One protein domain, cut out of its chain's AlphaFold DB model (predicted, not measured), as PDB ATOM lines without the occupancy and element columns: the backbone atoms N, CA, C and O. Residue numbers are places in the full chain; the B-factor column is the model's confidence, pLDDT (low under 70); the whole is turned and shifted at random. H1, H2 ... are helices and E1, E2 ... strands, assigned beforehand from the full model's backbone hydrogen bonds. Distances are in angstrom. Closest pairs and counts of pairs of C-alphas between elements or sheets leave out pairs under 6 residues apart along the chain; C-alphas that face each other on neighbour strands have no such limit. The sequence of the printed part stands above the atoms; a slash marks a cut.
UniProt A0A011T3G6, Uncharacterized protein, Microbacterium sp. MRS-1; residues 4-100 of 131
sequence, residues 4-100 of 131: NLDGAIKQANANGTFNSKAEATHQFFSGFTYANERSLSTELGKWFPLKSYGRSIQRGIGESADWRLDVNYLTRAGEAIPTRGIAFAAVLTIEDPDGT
ATOM      1  N   ASN A   4     297.503 279.345 286.385       81.50
ATOM      2  CA  ASN A   4     298.855 278.912 286.722       81.50
ATOM      3  C   ASN A   4     298.840 278.196 288.082       81.50
ATOM      4  O   ASN A   4     297.786 278.059 288.707       81.50
ATOM      5  N   LEU A   5     299.999 277.755 288.551       83.75
ATOM      6  CA  LEU A   5     300.177 277.159 289.870       83.75
ATOM      7  C   LEU A   5     301.096 278.020 290.726       83.75
ATOM      8  O   LEU A   5     301.942 278.745 290.204       83.75
ATOM      9  N   ASP A   6     300.919 277.962 292.038       83.88
ATOM     10  CA  ASP A   6     301.806 278.562 293.029       83.88
ATOM     11  C   ASP A   6     302.178 277.536 294.096       83.88
ATOM     12  O   ASP A   6     301.369 276.665 294.422       83.88
ATOM     13  N   GLY A   7     303.405 277.625 294.606       85.44
ATOM     14  CA  GLY A   7     303.958 276.666 295.557       85.44
ATOM     15  C   GLY A   7     304.398 277.331 296.856       85.44
ATOM     16  O   GLY A   7     304.846 278.474 296.854       85.44
ATOM     17  N   ALA A   8     304.302 276.612 297.972       87.31
ATOM     18  CA  ALA A   8     304.914 277.029 299.228       87.31
ATOM     19  C   ALA A   8     305.368 275.818 300.045       87.31
ATOM     20  O   ALA A   8     304.603 274.875 300.241       87.31
ATOM     21  N   ILE A   9     306.595 275.874 300.568       88.44
ATOM     22  CA  ILE A   9     307.079 274.915 301.565       88.44
ATOM     23  C   ILE A   9     306.809 275.514 302.940       88.44
ATOM     24  O   ILE A   9     307.384 276.548 303.296       88.44
ATOM     25  N   LYS A  10     305.921 274.872 303.697       90.69
ATOM     26  CA  LYS A  10     305.451 275.343 304.996       90.69
ATOM     27  C   LYS A  10     305.843 274.390 306.115       90.69
ATOM     28  O   LYS A  10     305.963 273.188 305.905       90.69
ATOM     29  N   GLN A  11     305.972 274.948 307.308       92.25
ATOM     30  CA  GLN A  11     306.245 274.216 308.537       92.25
ATOM     31  C   GLN A  11     305.162 274.532 309.566       92.25
ATOM     32  O   GLN A  11     304.716 275.685 309.648       92.25
ATOM     33  N   ALA A  12     304.749 273.525 310.333       91.81
ATOM     34  CA  ALA A  12     303.810 273.711 311.433       91.81
ATOM     35  C   ALA A  12     304.447 274.533 312.569       91.81
ATOM     36  O   ALA A  12     305.610 274.333 312.926       91.81
ATOM     37  N   ASN A  13     303.681 275.444 313.162       88.19
ATOM     38  CA  ASN A  13     304.037 276.099 314.425       88.19
ATOM     39  C   ASN A  13     303.337 275.401 315.602       88.19
ATOM     40  O   ASN A  13     302.413 274.612 315.395       88.19
ATOM     41  N   ALA A  14     303.691 275.758 316.842       83.88
ATOM     42  CA  ALA A  14     303.070 275.196 318.048       83.88
ATOM     43  C   ALA A  14     301.532 275.342 318.112       83.88
ATOM     44  O   ALA A  14     300.859 274.561 318.776       83.88
ATOM     45  N   ASN A  15     300.958 276.320 317.405       84.88
ATOM     46  CA  ASN A  15     299.510 276.547 317.325       84.88
ATOM     47  C   ASN A  15     298.803 275.766 316.192       84.88
ATOM     48  O   ASN A  15     297.629 276.016 315.927       84.88
ATOM     49  N   GLY A  16     299.512 274.883 315.478       81.88
ATOM     50  CA  GLY A  16     298.974 274.089 314.366       81.88
ATOM     51  C   GLY A  16     298.821 274.845 313.039       81.88
ATOM     52  O   GLY A  16     298.337 274.278 312.060       81.88
ATOM     53  N   THR A  17     299.227 276.116 312.968       87.19
ATOM     54  CA  THR A  17     299.256 276.869 311.702       87.19
ATOM     55  C   THR A  17     300.505 276.536 310.894       87.19
ATOM     56  O   THR A  17     301.571 276.303 311.458       87.19
ATOM     57  N   PHE A  18     300.385 276.558 309.566       88.56
ATOM     58  CA  PHE A  18     301.489 276.287 308.647       88.56
ATOM     59  C   PHE A  18     301.992 277.583 308.010       88.56
ATOM     60  O   PHE A  18     301.267 278.224 307.247       88.56
ATOM     61  N   ASN A  19     303.252 277.938 308.273       87.44
ATOM     62  CA  ASN A  19     303.880 279.143 307.725       87.44
ATOM     63  C   ASN A  19     304.940 278.795 306.686       87.44
ATOM     64  O   ASN A  19     305.724 277.871 306.900       87.44
ATOM     65  N   SER A  20     305.000 279.567 305.593       85.44
ATOM     66  CA  SER A  20     306.037 279.387 304.571       85.44
ATOM     67  C   SER A  20     307.416 279.622 305.172       85.44
ATOM     68  O   SER A  20     307.643 280.626 305.852       85.44
ATOM     69  N   LYS A  21     308.333 278.690 304.923       86.50
ATOM     70  CA  LYS A  21     309.728 278.787 305.354       86.50
ATOM     71  C   LYS A  21     310.698 278.898 304.190       86.50
ATOM     72  O   LYS A  21     311.804 279.363 304.430       86.50
ATOM     73  N   ALA A  22     310.310 278.524 302.972       83.56
ATOM     74  CA  ALA A  22     311.126 278.739 301.780       83.56
ATOM     75  C   ALA A  22     310.820 280.094 301.131       83.56
ATOM     76  O   ALA A  22     309.686 280.578 301.177       83.56
ATOM     77  N   GLU A  23     311.839 280.678 300.507       80.94
ATOM     78  CA  GLU A  23     311.738 281.936 299.772       80.94
ATOM     79  C   GLU A  23     311.833 281.660 298.271       80.94
ATOM     80  O   GLU A  23     312.477 280.697 297.849       80.94
ATOM     81  N   ALA A  24     311.167 282.478 297.456       76.81
ATOM     82  CA  ALA A  24     311.248 282.354 296.005       76.81
ATOM     83  C   ALA A  24     312.682 282.647 295.540       76.81
ATOM     84  O   ALA A  24     313.194 283.746 295.745       76.81
ATOM     85  N   THR A  25     313.322 281.676 294.890       71.69
ATOM     86  CA  THR A  25     314.685 281.819 294.351       71.69
ATOM     87  C   THR A  25     314.686 282.337 292.917       71.69
ATOM     88  O   THR A  25     315.714 282.792 292.426       71.69
ATOM     89  N   HIS A  26     313.530 282.327 292.250       63.88
ATOM     90  CA  HIS A  26     313.348 282.840 290.893       63.88
ATOM     91  C   HIS A  26     313.264 284.381 290.837       63.88
ATOM     92  O   HIS A  26     312.403 284.952 290.168       63.88
ATOM     93  N   GLN A  27     314.144 285.100 291.532       54.53
ATOM     94  CA  GLN A  27     314.327 286.522 291.241       54.53
ATOM     95  C   GLN A  27     315.255 286.638 290.033       54.53
ATOM     96  O   GLN A  27     316.476 286.675 290.159       54.53
ATOM     97  N   PHE A  28     314.673 286.668 288.835       44.84
ATOM     98  CA  PHE A  28     315.408 287.098 287.652       44.84
ATOM     99  C   PHE A  28     315.791 288.573 287.845       44.84
ATOM    100  O   PHE A  28     314.939 289.446 287.738       44.84
ATOM    101  N   PHE A  29     317.059 288.834 288.175       40.22
ATOM    102  CA  PHE A  29     317.776 290.103 287.964       40.22
ATOM    103  C   PHE A  29     316.987 291.411 288.173       40.22
ATOM    104  O   PHE A  29     317.025 292.273 287.298       40.22
ATOM    105  N   SER A  30     316.274 291.601 289.287       42.09
ATOM    106  CA  SER A  30     315.468 292.826 289.434       42.09
ATOM    107  C   SER A  30     315.884 293.745 290.582       42.09
ATOM    108  O   SER A  30     315.698 294.950 290.475       42.09
ATOM    109  N   GLY A  31     316.519 293.246 291.651       41.53
ATOM    110  CA  GLY A  31     317.030 294.114 292.726       41.53
ATOM    111  C   GLY A  31     315.955 294.941 293.454       41.53
ATOM    112  O   GLY A  31     316.294 295.870 294.182       41.53
ATOM    113  N   PHE A  32     314.665 294.624 293.286       41.62
ATOM    114  CA  PHE A  32     313.567 295.355 293.916       41.62
ATOM    115  C   PHE A  32     313.165 294.725 295.252       41.62
ATOM    116  O   PHE A  32     312.748 293.572 295.320       41.62
ATOM    117  N   THR A  33     313.235 295.518 296.322       44.09
ATOM    118  CA  THR A  33     312.885 295.114 297.697       44.09
ATOM    119  C   THR A  33     311.399 295.324 298.031       44.09
ATOM    120  O   THR A  33     310.937 294.880 299.077       44.09
ATOM    121  N   TYR A  34     310.626 295.976 297.150       43.91
ATOM    122  CA  TYR A  34     309.201 296.265 297.360       43.91
ATOM    123  C   TYR A  34     308.352 295.802 296.173       43.91
ATOM    124  O   TYR A  34     308.468 296.303 295.053       43.91
ATOM    125  N   ALA A  35     307.472 294.833 296.434       49.53
ATOM    126  CA  ALA A  35     306.604 294.231 295.436       49.53
ATOM    127  C   ALA A  35     305.229 294.925 295.426       49.53
ATOM    128  O   ALA A  35     304.425 294.735 296.335       49.53
ATOM    129  N   ASN A  36     304.944 295.725 294.397       55.78
ATOM    130  CA  ASN A  36     303.576 296.115 294.063       55.78
ATOM    131  C   ASN A  36     302.978 295.059 293.108       55.78
ATOM    132  O   ASN A  36     303.695 294.258 292.506       55.78
ATOM    133  N   GLU A  37     301.653 295.009 292.948       49.31
ATOM    134  CA  GLU A  37     300.999 293.969 292.127       49.31
ATOM    135  C   GLU A  37     301.450 293.978 290.648       49.31
ATOM    136  O   GLU A  37     301.417 292.954 289.949       49.31
ATOM    137  N   ARG A  38     301.968 295.126 290.194       52.53
ATOM    138  CA  ARG A  38     302.596 295.300 288.884       52.53
ATOM    139  C   ARG A  38     303.971 294.625 288.821       52.53
ATOM    140  O   ARG A  38     304.207 293.879 287.871       52.53
ATOM    141  N   SER A  39     304.842 294.788 289.815       51.28
ATOM    142  CA  SER A  39     306.150 294.122 289.853       51.28
ATOM    143  C   SER A  39     306.027 292.618 290.121       51.28
ATOM    144  O   SER A  39     306.754 291.839 289.507       51.28
ATOM    145  N   LEU A  40     305.008 292.164 290.869       57.84
ATOM    146  CA  LEU A  40     304.686 290.729 290.989       57.84
ATOM    147  C   LEU A  40     304.353 290.075 289.642       57.84
ATOM    148  O   LEU A  40     304.765 288.948 289.365       57.84
ATOM    149  N   SER A  41     303.597 290.780 288.799       53.78
ATOM    150  CA  SER A  41     303.145 290.259 287.505       53.78
ATOM    151  C   SER A  41     304.205 290.335 286.407       53.78
ATOM    152  O   SER A  41     304.156 289.511 285.495       53.78
ATOM    153  N   THR A  42     305.110 291.317 286.473       53.53
ATOM    154  CA  THR A  42     306.036 291.643 285.372       53.53
ATOM    155  C   THR A  42     307.469 291.185 285.648       53.53
ATOM    156  O   THR A  42     308.145 290.754 284.723       53.53
ATOM    157  N   GLU A  43     307.915 291.224 286.908       51.16
ATOM    158  CA  GLU A  43     309.333 291.068 287.272       51.16
ATOM    159  C   GLU A  43     309.582 289.911 288.251       51.16
ATOM    160  O   GLU A  43     310.610 289.249 288.170       51.16
ATOM    161  N   LEU A  44     308.628 289.600 289.137       53.84
ATOM    162  CA  LEU A  44     308.769 288.537 290.147       53.84
ATOM    163  C   LEU A  44     308.077 287.222 289.756       53.84
ATOM    164  O   LEU A  44     307.839 286.361 290.597       53.84
ATOM    165  N   GLY A  45     307.737 287.045 288.479       60.97
ATOM    166  CA  GLY A  45     307.421 285.724 287.935       60.97
ATOM    167  C   GLY A  45     306.094 285.089 288.371       60.97
ATOM    168  O   GLY A  45     305.920 283.887 288.190       60.97
ATOM    169  N   LYS A  46     305.109 285.851 288.881       64.88
ATOM    170  CA  LYS A  46     303.791 285.315 289.311       64.88
ATOM    171  C   LYS A  46     303.121 284.416 288.253       64.88
ATOM    172  O   LYS A  46     302.489 283.415 288.595       64.88
ATOM    173  N   TRP A  47     303.288 284.753 286.972       69.56
ATOM    174  CA  TRP A  47     302.724 284.026 285.823       69.56
ATOM    175  C   TRP A  47     303.719 283.115 285.099       69.56
ATOM    176  O   TRP A  47     303.401 282.615 284.022       69.56
ATOM    177  N   PHE A  48     304.917 282.918 285.643       70.69
ATOM    178  CA  PHE A  48     305.915 282.088 284.986       70.69
ATOM    179  C   PHE A  48     305.530 280.612 285.143       70.69
ATOM    180  O   PHE A  48     304.974 280.233 286.179       70.69
ATOM    181  N   PRO A  49     305.801 279.778 284.124       73.12
ATOM    182  CA  PRO A  49     305.504 278.348 284.178       73.12
ATOM    183  C   PRO A  49     306.434 277.600 285.143       73.12
ATOM    184  O   PRO A  49     306.108 276.504 285.582       73.12
ATOM    185  N   LEU A  50     307.587 278.195 285.470       77.31
ATOM    186  CA  LEU A  50     308.558 277.663 286.412       77.31
ATOM    187  C   LEU A  50     308.619 278.557 287.650       77.31
ATOM    188  O   LEU A  50     308.862 279.759 287.534       77.31
ATOM    189  N   LYS A  51     308.445 277.944 288.822       82.50
ATOM    190  CA  LYS A  51     308.617 278.580 290.128       82.50
ATOM    191  C   LYS A  51     309.565 277.736 290.967       82.50
ATOM    192  O   LYS A  51     309.310 276.557 291.191       82.50
ATOM    193  N   SER A  52     310.662 278.340 291.402       81.94
ATOM    194  CA  SER A  52     311.637 277.751 292.312       81.94
ATOM    195  C   SER A  52     311.628 278.455 293.668       81.94
ATOM    196  O   SER A  52     311.599 279.684 293.760       81.94
ATOM    197  N   TYR A  53     311.701 277.658 294.726       84.50
ATOM    198  CA  TYR A  53     311.805 278.125 296.101       84.50
ATOM    199  C   TYR A  53     312.969 277.402 296.763       84.50
ATOM    200  O   TYR A  53     313.283 276.270 296.398       84.50
ATOM    201  N   GLY A  54     313.614 278.043 297.724       85.00
ATOM    202  CA  GLY A  54     314.773 277.469 298.388       85.00
ATOM    203  C   GLY A  54     315.086 278.165 299.697       85.00
ATOM    204  O   GLY A  54     314.667 279.297 299.943       85.00
ATOM    205  N   ARG A  55     315.811 277.449 300.554       86.56
ATOM    206  CA  ARG A  55     316.396 277.971 301.785       86.56
ATOM    207  C   ARG A  55     317.501 277.038 302.259       86.56
ATOM    208  O   ARG A  55     317.325 275.827 302.221       86.56
ATOM    209  N   SER A  56     318.598 277.608 302.752       84.75
ATOM    210  CA  SER A  56     319.620 276.867 303.499       84.75
ATOM    211  C   SER A  56     319.384 277.046 305.001       84.75
ATOM    212  O   SER A  56     319.115 278.161 305.460       84.75
ATOM    213  N   ILE A  57     319.427 275.950 305.763       86.56
ATOM    214  CA  ILE A  57     319.097 275.915 307.193       86.56
ATOM    215  C   ILE A  57     320.238 275.224 307.947       86.56
ATOM    216  O   ILE A  57     320.326 274.007 307.954       86.56
ATOM    217  N   GLN A  58     321.099 276.005 308.601       83.25
ATOM    218  CA  GLN A  58     322.318 275.496 309.254       83.25
ATOM    219  C   GLN A  58     322.101 274.980 310.688       83.25
ATOM    220  O   GLN A  58     322.857 274.152 311.170       83.25
ATOM    221  N   ARG A  59     321.099 275.494 311.416       82.94
ATOM    222  CA  ARG A  59     320.863 275.162 312.841       82.94
ATOM    223  C   ARG A  59     319.425 274.717 313.128       82.94
ATOM    224  O   ARG A  59     318.942 274.873 314.245       82.94
ATOM    225  N   GLY A  60     318.729 274.212 312.108       80.38
ATOM    226  CA  GLY A  60     317.277 274.018 312.154       80.38
ATOM    227  C   GLY A  60     316.507 275.347 312.152       80.38
ATOM    228  O   GLY A  60     317.072 276.422 312.352       80.38
ATOM    229  N   ILE A  61     315.204 275.285 311.880       84.19
ATOM    230  CA  ILE A  61     314.275 276.414 312.033       84.19
ATOM    231  C   ILE A  61     312.923 275.918 312.529       84.19
ATOM    232  O   ILE A  61     312.557 274.774 312.277       84.19
ATOM    233  N   GLY A  62     312.169 276.818 313.164       83.00
ATOM    234  CA  GLY A  62     310.804 276.563 313.617       83.00
ATOM    235  C   GLY A  62     310.716 275.674 314.851       83.00
ATOM    236  O   GLY A  62     311.712 275.389 315.507       83.00
ATOM    237  N   GLU A  63     309.487 275.289 315.175       84.25
ATOM    238  CA  GLU A  63     309.132 274.628 316.440       84.25
ATOM    239  C   GLU A  63     308.682 273.172 316.238       84.25
ATOM    240  O   GLU A  63     308.387 272.480 317.208       84.25
ATOM    241  N   SER A  64     308.600 272.704 314.987       85.06
ATOM    242  CA  SER A  64     308.067 271.385 314.632       85.06
ATOM    243  C   SER A  64     308.871 270.726 313.515       85.06
ATOM    244  O   SER A  64     309.392 271.401 312.632       85.06
ATOM    245  N   ALA A  65     308.920 269.397 313.510       82.06
ATOM    246  CA  ALA A  65     309.438 268.610 312.390       82.06
ATOM    247  C   ALA A  65     308.377 268.347 311.302       82.06
ATOM    248  O   ALA A  65     308.663 267.653 310.331       82.06
ATOM    249  N   ASP A  66     307.160 268.879 311.453       86.62
ATOM    250  CA  ASP A  66     306.076 268.705 310.487       86.62
ATOM    251  C   ASP A  66     306.162 269.741 309.353       86.62
ATOM    252  O   ASP A  66     306.066 270.957 309.572       86.62
ATOM    253  N   TRP A  67     306.353 269.234 308.135       86.50
ATOM    254  CA  TRP A  67     306.555 270.001 306.911       86.50
ATOM    255  C   TRP A  67     305.540 269.607 305.843       86.50
ATOM    256  O   TRP A  67     305.195 268.440 305.674       86.50
ATOM    257  N   ARG A  68     305.109 270.594 305.053       88.06
ATOM    258  CA  ARG A  68     304.137 270.409 303.976       88.06
ATOM    259  C   ARG A  68     304.510 271.223 302.742       88.06
ATOM    260  O   ARG A  68     304.851 272.401 302.842       88.06
ATOM    261  N   LEU A  69     304.383 270.599 301.573       87.62
ATOM    262  CA  LEU A  69     304.387 271.277 300.280       87.62
ATOM    263  C   LEU A  69     302.943 271.570 299.861       87.62
ATOM    264  O   LEU A  69     302.179 270.646 299.585       87.62
ATOM    265  N   ASP A  70     302.592 272.849 299.780       89.12
ATOM    266  CA  ASP A  70     301.303 273.304 299.258       89.12
ATOM    267  C   ASP A  70     301.441 273.686 297.784       89.12
ATOM    268  O   ASP A  70     302.307 274.490 297.436       89.12
ATOM    269  N   VAL A  71     300.547 273.168 296.936       87.50
ATOM    270  CA  VAL A  71     300.408 273.564 295.526       87.50
ATOM    271  C   VAL A  71     298.993 274.091 295.309       87.50
ATOM    272  O   VAL A  71     298.023 273.360 295.489       87.50
ATOM    273  N   ASN A  72     298.872 275.362 294.931       86.69
ATOM    274  CA  ASN A  72     297.591 276.053 294.789       86.69
ATOM    275  C   ASN A  72     297.384 276.566 293.363       86.69
ATOM    276  O   ASN A  72     298.331 276.976 292.691       86.69
ATOM    277  N   TYR A  73     296.127 276.606 292.917       84.31
ATOM    278  CA  TYR A  73     295.775 277.280 291.671       84.31
ATOM    279  C   TYR A  73     295.911 278.791 291.819       84.31
ATOM    280  O   TYR A  73     295.389 279.396 292.753       84.31
ATOM    281  N   LEU A  74     296.553 279.403 290.834       80.69
ATOM    282  CA  LEU A  74     296.604 280.839 290.658       80.69
ATOM    283  C   LEU A  74     295.763 281.210 289.432       80.69
ATOM    284  O   LEU A  74     296.190 281.029 288.292       80.69
ATOM    285  N   THR A  75     294.559 281.727 289.664       76.06
ATOM    286  CA  THR A  75     293.634 282.168 288.610       76.06
ATOM    287  C   THR A  75     293.661 283.691 288.467       76.06
ATOM    288  O   THR A  75     293.897 284.423 289.433       76.06
ATOM    289  N   ARG A  76     293.423 284.210 287.255       70.12
ATOM    290  CA  ARG A  76     292.967 285.602 287.098       70.12
ATOM    291  C   ARG A  76     291.458 285.665 287.333       70.12
ATOM    292  O   ARG A  76     290.750 284.693 287.079       70.12
ATOM    293  N   ALA A  77     290.973 286.810 287.815       65.81
ATOM    294  CA  ALA A  77     289.552 287.025 288.085       65.81
ATOM    295  C   ALA A  77     288.680 286.621 286.880       65.81
ATOM    296  O   ALA A  77     288.937 287.050 285.756       65.81
ATOM    297  N   GLY A  78     287.660 285.796 287.133       64.44
ATOM    298  CA  GLY A  78     286.685 285.357 286.130       64.44
ATOM    299  C   GLY A  78     287.065 284.122 285.304       64.44
ATOM    300  O   GLY A  78     286.278 283.721 284.451       64.44
ATOM    301  N   GLU A  79     288.223 283.490 285.532       71.75
ATOM    302  CA  GLU A  79     288.585 282.254 284.823       71.75
ATOM    303  C   GLU A  79     288.206 280.984 285.592       71.75
ATOM    304  O   GLU A  79     288.513 280.828 286.774       71.75
ATOM    305  N   ALA A  80     287.577 280.044 284.884       75.25
ATOM    306  CA  ALA A  80     287.293 278.715 285.403       75.25
ATOM    307  C   ALA A  80     288.574 277.868 285.480       75.25
ATOM    308  O   ALA A  80     289.430 277.922 284.595       75.25
ATOM    309  N   ILE A  81     288.689 277.047 286.522       77.88
ATOM    310  CA  ILE A  81     289.721 276.010 286.593       77.88
ATOM    311  C   ILE A  81     289.308 274.884 285.629       77.88
ATOM    312  O   ILE A  81     288.142 274.478 285.654       77.88
ATOM    313  N   PRO A  82     290.208 274.373 284.767       81.62
ATOM    314  CA  PRO A  82     289.886 273.255 283.887       81.62
ATOM    315  C   PRO A  82     289.384 272.049 284.688       81.62
ATOM    316  O   PRO A  82     290.002 271.664 285.678       81.62
ATOM    317  N   THR A  83     288.318 271.393 284.229       82.38
ATOM    318  CA  THR A  83     287.765 270.192 284.887       82.38
ATOM    319  C   THR A  83     288.765 269.038 284.965       82.38
ATOM    320  O   THR A  83     288.710 268.245 285.897       82.38
ATOM    321  N   ARG A  84     289.718 268.962 284.024       85.06
ATOM    322  CA  ARG A  84     290.816 267.979 284.043       85.06
ATOM    323  C   ARG A  84     291.978 268.342 284.979       85.06
ATOM    324  O   ARG A  84     292.949 267.593 285.034       85.06
ATOM    325  N   GLY A  85     291.924 269.500 285.639       84.00
ATOM    326  CA  GLY A  85     293.050 270.082 286.367       84.00
ATOM    327  C   GLY A  85     294.166 270.599 285.452       84.00
ATOM    328  O   GLY A  85     294.016 270.688 284.230       84.00
ATOM    329  N   ILE A  86     295.297 270.957 286.058       83.12
ATOM    330  CA  ILE A  86     296.518 271.380 285.358       83.12
ATOM    331  C   ILE A  86     297.592 270.338 285.614       83.12
ATOM    332  O   ILE A  86     297.852 269.988 286.761       83.12
ATOM    333  N   ALA A  87     298.211 269.841 284.544       85.38
ATOM    334  CA  ALA A  87     299.354 268.953 284.671       85.38
ATOM    335  C   ALA A  87     300.560 269.743 285.187       85.38
ATOM    336  O   ALA A  87     300.892 270.797 284.644       85.38
ATOM    337  N   PHE A  88     301.220 269.222 286.216       85.31
ATOM    338  CA  PHE A  88     302.428 269.813 286.770       85.31
ATOM    339  C   PHE A  88     303.383 268.737 287.261       85.31
ATOM    340  O   PHE A  88     302.988 267.599 287.512       85.31
ATOM    341  N   ALA A  89     304.640 269.129 287.405       85.50
ATOM    342  CA  ALA A  89     305.655 268.360 288.096       85.50
ATOM    343  C   ALA A  89     306.213 269.228 289.224       85.50
ATOM    344  O   ALA A  89     306.439 270.423 289.033       85.50
ATOM    345  N   ALA A  90     306.421 268.629 290.392       84.00
ATOM    346  CA  ALA A  90     307.129 269.252 291.498       84.00
ATOM    347  C   ALA A  90     308.452 268.514 291.702       84.00
ATOM    348  O   ALA A  90     308.481 267.283 291.713       84.00
ATOM    349  N   VAL A  91     309.535 269.271 291.862       84.81
ATOM    350  CA  VAL A  91     310.852 268.738 292.217       84.81
ATOM    351  C   VAL A  91     311.194 269.286 293.594       84.81
ATOM    352  O   VAL A  91     311.239 270.501 293.779       84.81
ATOM    353  N   LEU A  92     311.393 268.388 294.557       83.50
ATOM    354  CA  LEU A  92     311.786 268.721 295.922       83.50
ATOM    355  C   LEU A  92     313.159 268.113 296.194       83.50
ATOM    356  O   LEU A  92     313.323 266.898 296.108       83.50
ATOM    357  N   THR A  93     314.114 268.965 296.550       85.25
ATOM    358  CA  THR A  93     315.453 268.554 296.974       85.25
ATOM    359  C   THR A  93     315.588 268.813 298.467       85.25
ATOM    360  O   THR A  93     315.311 269.921 298.926       85.25
ATOM    361  N   ILE A  94     316.001 267.791 299.214       84.69
ATOM    362  CA  ILE A  94     316.325 267.875 300.639       84.69
ATOM    363  C   ILE A  94     317.746 267.345 300.788       84.69
ATOM    364  O   ILE A  94     318.064 266.281 300.260       84.69
ATOM    365  N   GLU A  95     318.585 268.100 301.478       86.50
ATOM    366  CA  GLU A  95     320.005 267.817 301.634       86.50
ATOM    367  C   GLU A  95     320.424 268.146 303.067       86.50
ATOM    368  O   GLU A  95     319.952 269.129 303.644       86.50
ATOM    369  N   ASP A  96     321.295 267.310 303.631       86.88
ATOM    370  CA  ASP A  96     322.015 267.631 304.860       86.88
ATOM    371  C   ASP A  96     323.159 268.599 304.526       86.88
ATOM    372  O   ASP A  96     324.019 268.222 303.729       86.88
ATOM    373  N   PRO A  97     323.215 269.812 305.108       85.50
ATOM    374  CA  PRO A  97     324.268 270.781 304.806       85.50
ATOM    375  C   PRO A  97     325.692 270.255 305.019       85.50
ATOM    376  O   PRO A  97     326.605 270.702 304.327       85.50
ATOM    377  N   ASP A  98     325.871 269.317 305.953       88.19
ATOM    378  CA  ASP A  98     327.167 268.702 306.254       88.19
ATOM    379  C   ASP A  98     327.433 267.429 305.422       88.19
ATOM    380  O   ASP A  98     328.549 266.910 305.414       88.19
ATOM    381  N   GLY A  99     326.428 266.918 304.699       86.56
ATOM    382  CA  GLY A  99     326.524 265.721 303.853       86.56
ATOM    383  C   GLY A  99     326.748 264.412 304.620       86.56
ATOM    384  O   GLY A  99     327.227 263.434 304.048       86.56
ATOM    385  N   THR A 100     326.437 264.391 305.916       90.12
ATOM    386  CA  THR A 100     326.697 263.268 306.826       90.12
ATOM    387  C   THR A 100     325.457 262.428 307.106       90.12
ATOM    388  O   THR A 100     325.559 261.208 307.244       90.12
TER     389      THR A 100
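This is residues 4 to 100 of the 131 residues of an uncharacterized protein of Microbacterium sp. MRS-1 (UniProt A0A011T3G6). What is the shape? There is little regular structure: a small antiparallel sheet, order E2 E1 E3, with the short helix H1 off it among long loops. What is printed? The printed part has 97 residues, with E1, E2, H1 and E3 in that order, class mixed, under half in named elements. It is loose, radius of gyration of the C-alphas 15.8 A, spanning 46 by 36 by 28 A.

How do the strands pair? E1, residues 4 to 12, and E2, residues 18 to 20, form an antiparallel hairpin; N 11 and O 19 are 3.0 A apart. E1 and E3, residues 67 to 74, are antiparallel; N 4 and O 74 are 2.9 A apart. Where is the helix? H1, residues 37 to 42, is not on the sheet; every O i to N i+4 pair is within hydrogen-bond range.

Where does E1 begin? C-alpha 4 is at (298.855, 278.912, 286.722); E1 measures 25.7 A. Where does E3 end? C-alpha 74 is at (296.604, 280.839, 290.658); E3 measures 21.9 A.

Which links are long? E2 to H1 and H1 to E3; the printed part has no cut. Where is confidence low? Residues 26 to 47 and 77 to 78 have pLDDT under 70.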